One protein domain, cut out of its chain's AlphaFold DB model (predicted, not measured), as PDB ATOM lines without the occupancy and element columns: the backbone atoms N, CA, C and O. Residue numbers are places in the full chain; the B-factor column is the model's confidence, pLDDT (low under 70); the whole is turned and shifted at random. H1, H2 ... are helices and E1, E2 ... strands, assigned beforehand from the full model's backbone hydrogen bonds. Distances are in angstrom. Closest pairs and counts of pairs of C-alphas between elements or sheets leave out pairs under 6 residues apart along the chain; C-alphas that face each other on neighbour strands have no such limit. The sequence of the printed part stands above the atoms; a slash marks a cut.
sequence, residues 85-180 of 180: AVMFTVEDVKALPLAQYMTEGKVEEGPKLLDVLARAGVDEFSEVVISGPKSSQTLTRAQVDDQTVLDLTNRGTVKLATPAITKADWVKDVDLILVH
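This is residues 85 to 180 of the 180 residues of an uncharacterized protein of Longilinea arvoryzae (UniProt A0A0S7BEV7). A short hairpin, E6 and E7, forms the middle of a rounded body; the three-stranded sheet E5, E4, E8 lies to one side of it, and a longer hairpin, E2 and E3, crosses it on the other, with E3 next to E6. H2 sits at one flank, E1 and H1 lie farthest from the middle, and a long unnamed stretch leads from E7 back to E8. The printed part has 96 residues, with two named helices and eight named strands in the order E1 H1 E2 E3 H2 E4 E5 E6 E7 E8; the class is mixed, and the three sheets, E5 E4 E8, E2 E3 and E6 E7, are antiparallel. The whole is compact, with a radius of gyration of the C-alphas of 12.1 A and spans of 33 by 27 by 25 A.

Begin at C-alpha 127, (318.436, 357.821, 381.413): from there E4, residues 127 to 132, runs 16.8 A. E5, residues 135 to 140, runs 17.0 A, and E8, residues 176 to 179, ends at C-alpha 179, (320.710, 363.551, 382.414). Look next for E6 at residues 149 to 152 and E7 at 158 to 161. E2, residues 98 to 103, covers 16.3 A, and E3, residues 106 to 111, 16.4 A. H2 is residues 113 to 119, 9.8 A long, and H1 is residues 90 to 95. E1, residues 85 to 88, starts at C-alpha 85, (324.684, 372.398, 385.359).

In the sheet, E4 is the inner strand. It forms a hairpin with E5, where N 130 and O 137 are 2.8 A apart, and on its other side N 129 and O 178 of E8 are 2.8 A apart. Toward the hairpin of E6 and E7, the closest C-alphas of E4 and E7 are those of Ile 130 and Leu 160, 7.8 A apart. Across that hairpin, N 151 and O 159 are 2.8 A apart. Farther out, the closest C-alphas of E3 and E6 are those of Gly 110 and Asp 151, 4.3 A apart. In the hairpin of E2 and E3, N 101 and O 108 are 2.9 A apart. H2 is on the sheet E5 E4 E8 but only grazes it, with residues 113 to 117. H1 and H2 are close but not clearly touching, with the C-alphas of Val 93 and Val 116 closest at 7.9 A, and about perpendicular at 87 degrees. E1 pairs with no named strand, and E1 and E8 are near each other. In both helices every O i to N i+4 pair is within hydrogen-bond range.

The two C-alphas farthest apart, those of Ala 85 and Gly 105, are 35.5 A from each other. The printed part has no cut and ends at residue 180, the chain's last. The link from E7 to E8, residues 162 to 175, is long. The mean pLDDT of the printed part is 97.2, and no printed residue is under 70.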
ATOM      1  N   ALA A  85     324.199 373.264 384.294       97.69
ATOM      2  CA  ALA A  85     324.684 372.398 385.359       97.69
ATOM      3  C   ALA A  85     324.406 372.962 386.751       97.69
ATOM      4  O   ALA A  85     324.522 374.167 386.983       97.69
ATOM      5  N   VAL A  86     324.109 372.060 387.682       98.56
ATOM      6  CA  VAL A  86     323.993 372.337 389.116       98.56
ATOM      7  C   VAL A  86     325.161 371.666 389.826       98.56
ATOM      8  O   VAL A  86     325.406 370.473 389.643       98.56
ATOM      9  N   MET A  87     325.897 372.438 390.619       98.44
ATOM     10  CA  MET A  87     326.998 371.936 391.437       98.44
ATOM     11  C   MET A  87     326.464 371.517 392.802       98.44
ATOM     12  O   MET A  87     325.615 372.208 393.358       98.44
ATOM     13  N   PHE A  88     326.980 370.418 393.343       98.56
ATOM     14  CA  PHE A  88     326.630 369.944 394.678       98.56
ATOM     15  C   PHE A  88     327.863 369.965 395.570       98.56
ATOM     16  O   PHE A  88     328.845 369.273 395.290       98.56
ATOM     17  N   THR A  89     327.823 370.746 396.650       97.56
ATOM     18  CA  THR A  89     328.855 370.703 397.694       97.56
ATOM     19  C   THR A  89     328.560 369.608 398.722       97.56
ATOM     20  O   THR A  89     327.522 368.941 398.687       97.56
ATOM     21  N   VAL A  90     329.470 369.422 399.682       95.00
ATOM     22  CA  VAL A  90     329.232 368.538 400.835       95.00
ATOM     23  C   VAL A  90     328.009 368.999 401.635       95.00
ATOM     24  O   VAL A  90     327.230 368.166 402.098       95.00
ATOM     25  N   GLU A  91     327.833 370.310 401.816       95.56
ATOM     26  CA  GLU A  91     326.697 370.884 402.541       95.56
ATOM     27  C   GLU A  91     325.375 370.621 401.819       95.56
ATOM     28  O   GLU A  91     324.411 370.223 402.472       95.56
ATOM     29  N   ASP A  92     325.333 370.773 400.490       97.38
ATOM     30  CA  ASP A  92     324.133 370.476 399.701       97.38
ATOM     31  C   ASP A  92     323.706 369.018 399.856       97.38
ATOM     32  O   ASP A  92     322.537 368.740 400.119       97.38
ATOM     33  N   VAL A  93     324.660 368.089 399.743       96.56
ATOM     34  CA  VAL A  93     324.410 366.645 399.881       96.56
ATOM     35  C   VAL A  93     323.885 366.307 401.276       96.56
ATOM     36  O   VAL A  93     322.944 365.531 401.404       96.56
ATOM     37  N   LYS A  94     324.446 366.916 402.328       93.75
ATOM     38  CA  LYS A  94     324.002 366.705 403.717       93.75
ATOM     39  C   LYS A  94     322.654 367.346 404.041       93.75
ATOM     40  O   LYS A  94     322.035 366.968 405.031       93.75
ATOM     41  N   ALA A  95     322.222 368.329 403.256       97.50
ATOM     42  CA  ALA A  95     320.920 368.965 403.413       97.50
ATOM     43  C   ALA A  95     319.780 368.152 402.776       97.50
ATOM     44  O   ALA A  95     318.611 368.453 403.022       97.50
ATOM     45  N   LEU A  96     320.098 367.150 401.951       98.06
ATOM     46  CA  LEU A  96     319.111 366.258 401.354       98.06
ATOM     47  C   LEU A  96     318.672 365.164 402.341       98.06
ATOM     48  O   LEU A  96     319.452 364.772 403.214       98.06
ATOM     49  N   PRO A  97     317.442 364.634 402.202       97.69
ATOM     50  CA  PRO A  97     317.013 363.459 402.951       97.69
ATOM     51  C   PRO A  97     317.981 362.293 402.729       97.69
ATOM     52  O   PRO A  97     318.250 361.913 401.592       97.69
ATOM     53  N   LEU A  98     318.499 361.720 403.816       95.31
ATOM     54  CA  LEU A  98     319.373 360.553 403.742       95.31
ATOM     55  C   LEU A  98     318.538 359.273 403.732       95.31
ATOM     56  O   LEU A  98     317.625 359.101 404.543       95.31
ATOM     57  N   ALA A  99     318.880 358.369 402.824       95.94
ATOM     58  CA  ALA A  99     318.356 357.019 402.747       95.94
ATOM     59  C   ALA A  99     319.467 356.010 403.054       95.94
ATOM     60  O   ALA A  99     320.657 356.295 402.908       95.94
ATOM     61  N   GLN A 100     319.058 354.816 403.476       95.19
ATOM     62  CA  GLN A 100     319.963 353.702 403.724       95.19
ATOM     63  C   GLN A 100     319.629 352.540 402.798       95.19
ATOM     64  O   GLN A 100     318.466 352.170 402.630       95.19
ATOM     65  N   TYR A 101     320.671 351.926 402.251       93.62
ATOM     66  CA  TYR A 101     320.588 350.708 401.465       93.62
ATOM     67  C   TYR A 101     321.548 349.668 402.049       93.62
ATOM     68  O   TYR A 101     322.747 349.901 402.167       93.62
ATOM     69  N   MET A 102     321.019 348.512 402.452       95.94
ATOM     70  CA  MET A 102     321.824 347.412 402.983       95.94
ATOM     71  C   MET A 102     322.213 346.464 401.851       95.94
ATOM     72  O   MET A 102     321.344 345.896 401.190       95.94
ATOM     73  N   THR A 103     323.508 346.212 401.685       94.94
ATOM     74  CA  THR A 103     324.012 345.199 400.756       94.94
ATOM     75  C   THR A 103     325.210 344.467 401.337       94.94
ATOM     76  O   THR A 103     326.091 345.066 401.949       94.94
ATOM     77  N   GLU A 104     325.245 343.143 401.180       93.38
ATOM     78  CA  GLU A 104     326.351 342.301 401.670       93.38
ATOM     79  C   GLU A 104     326.721 342.564 403.149       93.38
ATOM     80  O   GLU A 104     327.895 342.576 403.525       93.38
ATOM     81  N   GLY A 105     325.721 342.840 403.993       95.00
ATOM     82  CA  GLY A 105     325.922 343.142 405.416       95.00
ATOM     83  C   GLY A 105     326.543 344.513 405.712       95.00
ATOM     84  O   GLY A 105     326.985 344.740 406.837       95.00
ATOM     85  N   LYS A 106     326.594 345.423 404.733       95.00
ATOM     86  CA  LYS A 106     327.032 346.813 404.900       95.00
ATOM     87  C   LYS A 106     325.890 347.775 404.601       95.00
ATOM     88  O   LYS A 106     325.152 347.581 403.638       95.00
ATOM     89  N   VAL A 107     325.784 348.810 405.430       96.31
ATOM     90  CA  VAL A 107     324.894 349.947 405.196       96.31
ATOM     91  C   VAL A 107     325.621 350.941 404.301       96.31
ATOM     92  O   VAL A 107     326.727 351.365 404.627       96.31
ATOM     93  N   GLU A 108     324.984 351.288 403.195       97.12
ATOM     94  CA  GLU A 108     325.323 352.414 402.333       97.12
ATOM     95  C   GLU A 108     324.358 353.554 402.684       97.12
ATOM     96  O   GLU A 108     323.150 353.315 402.784       97.12
ATOM     97  N   GLU A 109     324.864 354.765 402.920       96.19
ATOM     98  CA  GLU A 109     324.065 355.885 403.428       96.19
ATOM     99  C   GLU A 109     324.322 357.164 402.630       96.19
ATOM    100  O   GLU A 109     325.447 357.647 402.504       96.19
ATOM    101  N   GLY A 110     323.251 357.753 402.112       96.94
ATOM    102  CA  GLY A 110     323.331 358.977 401.328       96.94
ATOM    103  C   GLY A 110     321.977 359.386 400.765       96.94
ATOM    104  O   GLY A 110     320.992 358.667 400.950       96.94
ATOM    105  N   PRO A 111     321.884 360.539 400.086       98.31
ATOM    106  CA  PRO A 111     320.647 360.912 399.425       98.31
ATOM    107  C   PRO A 111     320.301 359.937 398.306       98.31
ATOM    108  O   PRO A 111     321.180 359.363 397.651       98.31
ATOM    109  N   LYS A 112     319.004 359.785 398.045       98.62
ATOM    110  CA  LYS A 112     318.545 359.077 396.852       98.62
ATOM    111  C   LYS A 112     318.973 359.856 395.615       98.62
ATOM    112  O   LYS A 112     318.947 361.087 395.606       98.62
ATOM    113  N   LEU A 113     319.291 359.143 394.537       98.69
ATOM    114  CA  LEU A 113     319.578 359.782 393.255       98.69
ATOM    115  C   LEU A 113     318.389 360.631 392.782       98.69
ATOM    116  O   LEU A 113     318.594 361.728 392.278       98.69
ATOM    117  N   LEU A 114     317.155 360.179 393.026       98.56
ATOM    118  CA  LEU A 114     315.943 360.943 392.709       98.56
ATOM    119  C   LEU A 114     315.879 362.290 393.444       98.56
ATOM    120  O   LEU A 114     315.551 363.295 392.821       98.56
ATOM    121  N   ASP A 115     316.252 362.344 394.726       98.62
ATOM    122  CA  ASP A 115     316.240 363.594 395.500       98.62
ATOM    123  C   ASP A 115     317.315 364.576 395.004       98.62
ATOM    124  O   ASP A 115     317.103 365.789 394.975       98.62
ATOM    125  N   VAL A 116     318.465 364.054 394.567       98.75
ATOM    126  CA  VAL A 116     319.541 364.846 393.949       98.75
ATOM    127  C   VAL A 116     319.091 365.428 392.609       98.75
ATOM    128  O   VAL A 116     319.301 366.615 392.359       98.75
ATOM    129  N   LEU A 117     318.445 364.620 391.763       98.75
ATOM    130  CA  LEU A 117     317.904 365.069 390.477       98.75
ATOM    131  C   LEU A 117     316.803 366.119 390.676       98.75
ATOM    132  O   LEU A 117     316.884 367.198 390.090       98.75
ATOM    133  N   ALA A 118     315.861 365.878 391.589       98.44
ATOM    134  CA  ALA A 118     314.814 366.840 391.928       98.44
ATOM    135  C   ALA A 118     315.405 368.165 392.443       98.44
ATOM    136  O   ALA A 118     315.005 369.247 392.012       98.44
ATOM    137  N   ARG A 119     316.436 368.114 393.300       98.50
ATOM    138  CA  ARG A 119     317.155 369.312 393.770       98.50
ATOM    139  C   ARG A 119     317.873 370.060 392.644       98.50
ATOM    140  O   ARG A 119     318.030 371.275 392.742       98.50
ATOM    141  N   ALA A 120     318.295 369.360 391.593       98.50
ATOM    142  CA  ALA A 120     318.853 369.961 390.386       98.50
ATOM    143  C   ALA A 120     317.779 370.522 389.429       98.50
ATOM    144  O   ALA A 120     318.133 371.123 388.412       98.50
ATOM    145  N   GLY A 121     316.489 370.360 389.745       98.44
ATOM    146  CA  GLY A 121     315.364 370.764 388.900       98.44
ATOM    147  C   GLY A 121     315.049 369.765 387.786       98.44
ATOM    148  O   GLY A 121     314.603 370.172 386.715       98.44
ATOM    149  N   VAL A 122     315.346 368.482 388.003       98.38
ATOM    150  CA  VAL A 122     315.060 367.379 387.080       98.38
ATOM    151  C   VAL A 122     313.989 366.486 387.695       98.38
ATOM    152  O   VAL A 122     314.281 365.687 388.584       98.38
ATOM    153  N   ASP A 123     312.763 366.609 387.193       95.56
ATOM    154  CA  ASP A 123     311.626 365.784 387.624       95.56
ATOM    155  C   ASP A 123     311.424 364.553 386.726       95.56
ATOM    156  O   ASP A 123     310.959 363.509 387.180       95.56
ATOM    157  N   GLU A 124     311.827 364.651 385.457       95.94
ATOM    158  CA  GLU A 124     311.671 363.610 384.442       95.94
ATOM    159  C   GLU A 124     312.994 363.375 383.713       95.94
ATOM    160  O   GLU A 124     313.726 364.315 383.398       95.94
ATOM    161  N   PHE A 125     313.295 362.107 383.442       98.19
ATOM    162  CA  PHE A 125     314.459 361.676 382.675       98.19
ATOM    163  C   PHE A 125     314.214 360.280 382.106       98.19
ATOM    164  O   PHE A 125     313.481 359.473 382.683       98.19
ATOM    165  N   SER A 126     314.848 359.988 380.979       98.25
ATOM    166  CA  SER A 126     314.850 358.659 380.371       98.25
ATOM    167  C   SER A 126     316.013 357.819 380.892       98.25
ATOM    168  O   SER A 126     315.838 356.650 381.256       98.25
ATOM    169  N   GLU A 127     317.186 358.442 380.999       98.12
ATOM    170  CA  GLU A 127     318.436 357.821 381.413       98.12
ATOM    171  C   GLU A 127     319.315 358.824 382.162       98.12
ATOM    172  O   GLU A 127     319.235 360.040 381.973       98.12
ATOM    173  N   VAL A 128     320.193 358.297 383.009       98.69
ATOM    174  CA  VAL A 128     321.256 359.060 383.656       98.69
ATOM    175  C   VAL A 128     322.581 358.340 383.499       98.69
ATOM    176  O   VAL A 128     322.685 357.138 383.742       98.69
ATOM    177  N   VAL A 129     323.611 359.090 383.125       98.75
ATOM    178  CA  VAL A 129     324.995 358.620 383.101       98.75
ATOM    179  C   VAL A 129     325.691 359.149 384.345       98.75
ATOM    180  O   VAL A 129     325.827 360.356 384.527       98.75
ATOM    181  N   ILE A 130     326.131 358.242 385.210       98.81
ATOM    182  CA  ILE A 130     326.886 358.556 386.420       98.81
ATOM    183  C   ILE A 130     328.343 358.210 386.159       98.81
ATOM    184  O   ILE A 130     328.662 357.054 385.877       98.81
ATOM    185  N   SER A 131     329.232 359.188 386.282       98.50
ATOM    186  CA  SER A 131     330.658 359.015 386.021       98.50
ATOM    187  C   SER A 131     331.508 359.454 387.207       98.50
ATOM    188  O   SER A 131     331.182 360.387 387.943       98.50
ATOM    189  N   GLY A 132     332.628 358.763 387.361       98.00
ATOM    190  CA  GLY A 132     333.750 359.180 388.185       98.00
ATOM    191  C   GLY A 132     335.067 358.879 387.461       98.00
ATOM    192  O   GLY A 132     335.061 358.360 386.342       98.00
ATOM    193  N   PRO A 133     336.222 359.109 388.101       96.56
ATOM    194  CA  PRO A 133     337.527 359.072 387.438       96.56
ATOM    195  C   PRO A 133     337.910 357.741 386.775       96.56
ATOM    196  O   PRO A 133     338.798 357.710 385.925       96.56
ATOM    197  N   LYS A 134     337.320 356.621 387.213       96.88
ATOM    198  CA  LYS A 134     337.718 355.264 386.792       96.88
ATOM    199  C   LYS A 134     336.627 354.482 386.071       96.88
ATOM    200  O   LYS A 134     336.940 353.471 385.450       96.88
ATOM    201  N   SER A 135     335.370 354.884 386.206       97.62
ATOM    202  CA  SER A 135     334.238 354.143 385.658       97.62
ATOM    203  C   SER A 135     333.041 355.055 385.437       97.62
ATOM    204  O   SER A 135     332.934 356.136 386.017       97.62
ATOM    205  N   SER A 136     332.135 354.588 384.587       98.31
ATOM    206  CA  SER A 136     330.860 355.231 384.314       98.31
ATOM    207  C   SER A 136     329.788 354.162 384.184       98.31
ATOM    208  O   SER A 136     330.075 353.069 383.700       98.31
ATOM    209  N   GLN A 137     328.573 354.481 384.611       98.69
ATOM    210  CA  GLN A 137     327.406 353.613 384.491       98.69
ATOM    211  C   GLN A 137     326.223 354.410 383.969       98.69
ATOM    212  O   GLN A 137     326.016 355.549 384.382       98.69
ATOM    213  N   THR A 138     325.443 353.792 383.091       98.69
ATOM    214  CA  THR A 138     324.167 354.339 382.632       98.69
ATOM    215  C   THR A 138     323.046 353.591 383.331       98.69
ATOM    216  O   THR A 138     323.004 352.362 383.283       98.69
ATOM    217  N   LEU A 139     322.144 354.325 383.978       98.75
ATOM    218  CA  LEU A 139     320.921 353.778 384.552       98.75
ATOM    219  C   LEU A 139     319.722 354.354 383.807       98.75
ATOM    220  O   LEU A 139     319.578 355.568 383.674       98.75
ATOM    221  N   THR A 140     318.839 353.476 383.353       98.69
ATOM    222  CA  THR A 140     317.524 353.864 382.836       98.69
ATOM    223  C   THR A 140     316.624 354.339 383.972       98.69
ATOM    224  O   THR A 140     316.825 353.980 385.136       98.69
ATOM    225  N   ARG A 141     315.557 355.075 383.649       98.19
ATOM    226  CA  ARG A 141     314.554 355.499 384.636       98.19
ATOM    227  C   ARG A 141     314.019 354.350 385.492       98.19
ATOM    228  O   ARG A 141     313.814 354.543 386.687       98.19
ATOM    229  N   ALA A 142     313.821 353.170 384.901       98.06
ATOM    230  CA  ALA A 142     313.315 351.980 385.588       98.06
ATOM    231  C   ALA A 142     314.321 351.358 386.574       98.06
ATOM    232  O   ALA A 142     313.920 350.610 387.459       98.06
ATOM    233  N   GLN A 143     315.614 351.659 386.428       98.44
ATOM    234  CA  GLN A 143     316.684 351.197 387.319       98.44
ATOM    235  C   GLN A 143     316.970 352.180 388.466       98.44
ATOM    236  O   GLN A 143     317.740 351.868 389.373       98.44
ATOM    237  N   VAL A 144     316.381 353.379 388.431       98.50
ATOM    238  CA  VAL A 144     316.529 354.386 389.485       98.50
ATOM    239  C   VAL A 144     315.296 354.364 390.386       98.50
ATOM    240  O   VAL A 144     314.222 354.842 390.012       98.50
ATOM    241  N   ASP A 145     315.466 353.827 391.589       96.31
ATOM    242  CA  ASP A 145     314.424 353.702 392.605       96.31
ATOM    243  C   ASP A 145     314.886 354.249 393.968       96.31
ATOM    244  O   ASP A 145     315.925 354.904 394.089       96.31
ATOM    245  N   ASP A 146     314.097 353.974 395.007       95.81
ATOM    246  CA  ASP A 146     314.358 354.400 396.382       95.81
ATOM    247  C   ASP A 146     315.608 353.771 397.024       95.81
ATOM    248  O   ASP A 146     316.020 354.219 398.096       95.81
ATOM    249  N   GLN A 147     316.201 352.750 396.398       97.38
ATOM    250  CA  GLN A 147     317.434 352.091 396.832       97.38
ATOM    251  C   GLN A 147     318.652 352.496 395.991       97.38
ATOM    252  O   GLN A 147     319.768 352.067 396.287       97.38
ATOM    253  N   THR A 148     318.467 353.337 394.972       98.50
ATOM    254  CA  THR A 148     319.563 353.961 394.229       98.50
ATOM    255  C   THR A 148     320.014 355.216 394.971       98.50
ATOM    256  O   THR A 148     319.429 356.294 394.840       98.50
ATOM    257  N   VAL A 149     321.066 355.064 395.773       98.50
ATOM    258  CA  VAL A 149     321.601 356.102 396.659       98.50
ATOM    259  C   VAL A 149     322.994 356.552 396.228       98.50
ATOM    260  O   VAL A 149     323.776 355.804 395.636       98.50
ATOM    261  N   LEU A 150     323.310 357.802 396.545       98.62
ATOM    262  CA  LEU A 150     324.643 358.370 396.425       98.62
ATOM    263  C   LEU A 150     325.317 358.350 397.803       98.62
ATOM    264  O   LEU A 150     325.245 359.320 398.552       98.62
ATOM    265  N   ASP A 151     325.951 357.225 398.134       97.94
ATOM    266  CA  ASP A 151     326.607 356.968 399.421       97.94
ATOM    267  C   ASP A 151     327.736 357.972 399.690       97.94
ATOM    268  O   ASP A 151     328.692 358.070 398.907       97.94
ATOM    269  N   LEU A 152     327.633 358.715 400.797       95.31
ATOM    270  CA  LEU A 152     328.656 359.668 401.216       95.31
ATOM    271  C   LEU A 152     329.750 358.926 401.983       95.31
ATOM    272  O   LEU A 152     329.608 358.557 403.147       95.31
ATOM    273  N   THR A 153     330.896 358.755 401.336       93.56
ATOM    274  CA  THR A 153     332.001 358.012 401.924       93.56
ATOM    275  C   THR A 153     332.679 358.804 403.042       93.56
ATOM    276  O   THR A 153     332.745 360.034 403.059       93.56
ATOM    277  N   ASN A 154     333.338 358.079 403.935       90.94
ATOM    278  CA  ASN A 154     334.227 358.606 404.970       90.94
ATOM    279  C   ASN A 154     335.474 359.343 404.430       90.94
ATOM    280  O   ASN A 154     336.217 359.928 405.214       90.94
ATOM    281  N   ARG A 155     335.697 359.361 403.107       90.38
ATOM    282  CA  ARG A 155     336.706 360.205 402.440       90.38
ATOM    283  C   ARG A 155     336.160 361.571 402.011       90.38
ATOM    284  O   ARG A 155     336.916 362.361 401.456       90.38
ATOM    285  N   GLY A 156     334.873 361.839 402.238       90.88
ATOM    286  CA  GLY A 156     334.213 363.055 401.768       90.88
ATOM    287  C   GLY A 156     333.930 363.050 400.265       90.88
ATOM    288  O   GLY A 156     333.785 364.112 399.680       90.88
ATOM    289  N   THR A 157     333.874 361.875 399.638       95.38
ATOM    290  CA  THR A 157     333.456 361.697 398.238       95.38
ATOM    291  C   THR A 157     332.160 360.908 398.173       95.38
ATOM    292  O   THR A 157     331.720 360.361 399.184       95.38
ATOM    293  N   VAL A 158     331.564 360.813 396.989       97.81
ATOM    294  CA  VAL A 158     330.280 360.141 396.796       97.81
ATOM    295  C   VAL A 158     330.444 358.915 395.906       97.81
ATOM    296  O   VAL A 158     331.275 358.902 394.994       97.81
ATOM    297  N   LYS A 159     329.679 357.863 396.183       98.44
ATOM    298  CA  LYS A 159     329.690 356.608 395.427       98.44
ATOM    299  C   LYS A 159     328.264 356.220 395.053       98.44
ATOM    300  O   LYS A 159     327.376 356.258 395.894       98.44
ATOM    301  N   LEU A 160     328.056 355.787 393.814       98.69
ATOM    302  CA  LEU A 160     326.794 355.172 393.413       98.69
ATOM    303  C   LEU A 160     326.632 353.825 394.126       98.69
ATOM    304  O   LEU A 160     327.490 352.956 393.991       98.69
ATOM    305  N   ALA A 161     325.526 353.637 394.835       98.44
ATOM    306  CA  ALA A 161     325.121 352.356 395.393       98.44
ATOM    307  C   ALA A 161     323.681 352.057 394.966       98.44
ATOM    308  O   ALA A 161     322.778 352.857 395.184       98.44
ATOM    309  N   THR A 162     323.472 350.920 394.309       98.31
ATOM    310  CA  THR A 162     322.161 350.531 393.773       98.31
ATOM    311  C   THR A 162     322.082 349.015 393.597       98.31
ATOM    312  O   THR A 162     323.111 348.394 393.300       98.31
ATOM    313  N   PRO A 163     320.891 348.406 393.743       97.62
ATOM    314  CA  PRO A 163     320.667 347.005 393.388       97.62
ATOM    315  C   PRO A 163     320.655 346.747 391.871       97.62
ATOM    316  O   PRO A 163     320.764 345.592 391.460       97.62
ATOM    317  N   ALA A 164     320.520 347.780 391.032       97.69
ATOM    318  CA  ALA A 164     320.378 347.622 389.581       97.69
ATOM    319  C   ALA A 164     321.651 347.122 388.872       97.69
ATOM    320  O   ALA A 164     321.575 346.618 387.752       97.69
ATOM    321  N   ILE A 165     322.813 347.264 389.515       97.44
ATOM    322  CA  ILE A 165     324.116 346.805 389.021       97.44
ATOM    323  C   ILE A 165     324.915 346.166 390.157       97.44
ATOM    324  O   ILE A 165     324.659 346.409 391.338       97.44
ATOM    325  N   THR A 166     325.909 345.348 389.809       96.88
ATOM    326  CA  THR A 166     326.727 344.686 390.826       96.88
ATOM    327  C   THR A 166     327.599 345.693 391.572       96.88
ATOM    328  O   THR A 166     328.024 346.713 391.030       96.88
ATOM    329  N   LYS A 167     327.937 345.379 392.824       96.69
ATOM    330  CA  LYS A 167     328.789 346.231 393.663       96.69
ATOM    331  C   LYS A 167     330.176 346.498 393.073       96.69
ATOM    332  O   LYS A 167     330.786 347.525 393.367       96.69
ATOM    333  N   ALA A 168     330.693 345.574 392.262       97.06
ATOM    334  CA  ALA A 168     331.969 345.753 391.574       97.06
ATOM    335  C   ALA A 168     331.907 346.890 390.539       97.06
ATOM    336  O   ALA A 168     332.908 347.577 390.334       97.06
ATOM    337  N   ASP A 169     330.722 347.117 389.968       98.06
ATOM    338  CA  ASP A 169     330.462 348.075 388.891       98.06
ATOM    339  C   ASP A 169     330.040 349.459 389.396       98.06
ATOM    340  O   ASP A 169     329.906 350.403 388.615       98.06
ATOM    341  N   TRP A 170     329.856 349.598 390.709       98.44
ATOM    342  CA  TRP A 170     329.525 350.860 391.349       98.44
ATOM    343  C   TRP A 170     330.561 351.945 391.071       98.44
ATOM    344  O   TRP A 170     331.774 351.762 391.238       98.44
ATOM    345  N   VAL A 171     330.056 353.115 390.690       98.75
ATOM    346  CA  VAL A 171     330.871 354.282 390.366       98.75
ATOM    347  C   VAL A 171     331.359 354.927 391.655       98.75
ATOM    348  O   VAL A 171     330.564 355.335 392.500       98.75
ATOM    349  N   LYS A 172     332.679 355.001 391.816       98.38
ATOM    350  CA  LYS A 172     333.344 355.624 392.967       98.38
ATOM    351  C   LYS A 172     333.814 357.019 392.608       98.38
ATOM    352  O   LYS A 172     334.235 357.236 391.474       98.38
ATOM    353  N   ASP A 173     333.838 357.889 393.614       97.88
ATOM    354  CA  ASP A 173     334.270 359.278 393.477       97.88
ATOM    355  C   ASP A 173     333.494 359.964 392.339       97.88
ATOM    356  O   ASP A 173     334.086 360.496 391.407       97.88
ATOM    357  N   VAL A 174     332.159 359.866 392.392       98.69
ATOM    358  CA  VAL A 174     331.253 360.453 391.393       98.69
ATOM    359  C   VAL A 174     331.561 361.941 391.249       98.69
ATOM    360  O   VAL A 174     331.584 362.650 392.252       98.69
ATOM    361  N   ASP A 175     331.767 362.396 390.013       98.25
ATOM    362  CA  ASP A 175     332.054 363.799 389.679       98.25
ATOM    363  C   ASP A 175     331.044 364.402 388.680       98.25
ATOM    364  O   ASP A 175     330.907 365.631 388.583       98.25
ATOM    365  N   LEU A 176     330.303 363.545 387.970       98.56
ATOM    366  CA  LEU A 176     329.331 363.909 386.946       98.56
ATOM    367  C   LEU A 176     328.107 362.999 387.012       98.56
ATOM    368  O   LEU A 176     328.219 361.775 387.042       98.56
ATOM    369  N   ILE A 177     326.938 363.624 386.937       98.75
ATOM    370  CA  ILE A 177     325.668 362.991 386.607       98.75
ATOM    371  C   ILE A 177     325.120 363.733 385.391       98.75
ATOM    372  O   ILE A 177     324.825 364.922 385.467       98.75
ATOM    373  N   LEU A 178     325.023 363.056 384.259       98.56
ATOM    374  CA  LEU A 178     324.486 363.603 383.020       98.56
ATOM    375  C   LEU A 178     323.092 363.029 382.789       98.56
ATOM    376  O   LEU A 178     322.905 361.817 382.857       98.56
ATOM    377  N   VAL A 179     322.125 363.904 382.545       98.62
ATOM    378  CA  VAL A 179     320.710 363.551 382.414       98.62
ATOM    379  C   VAL A 179     320.287 363.621 380.950       98.62
ATOM    380  O   VAL A 179     320.613 364.597 380.268       98.62
ATOM    381  N   HIS A 180     319.535 362.613 380.504       95.81
ATOM    382  CA  HIS A 180     318.957 362.514 379.162       95.81
ATOM    383  C   HIS A 180     317.428 362.458 379.191       95.81
ATOM    384  O   HIS A 180     316.857 361.591 379.902       95.81
TER     385      HIS A 180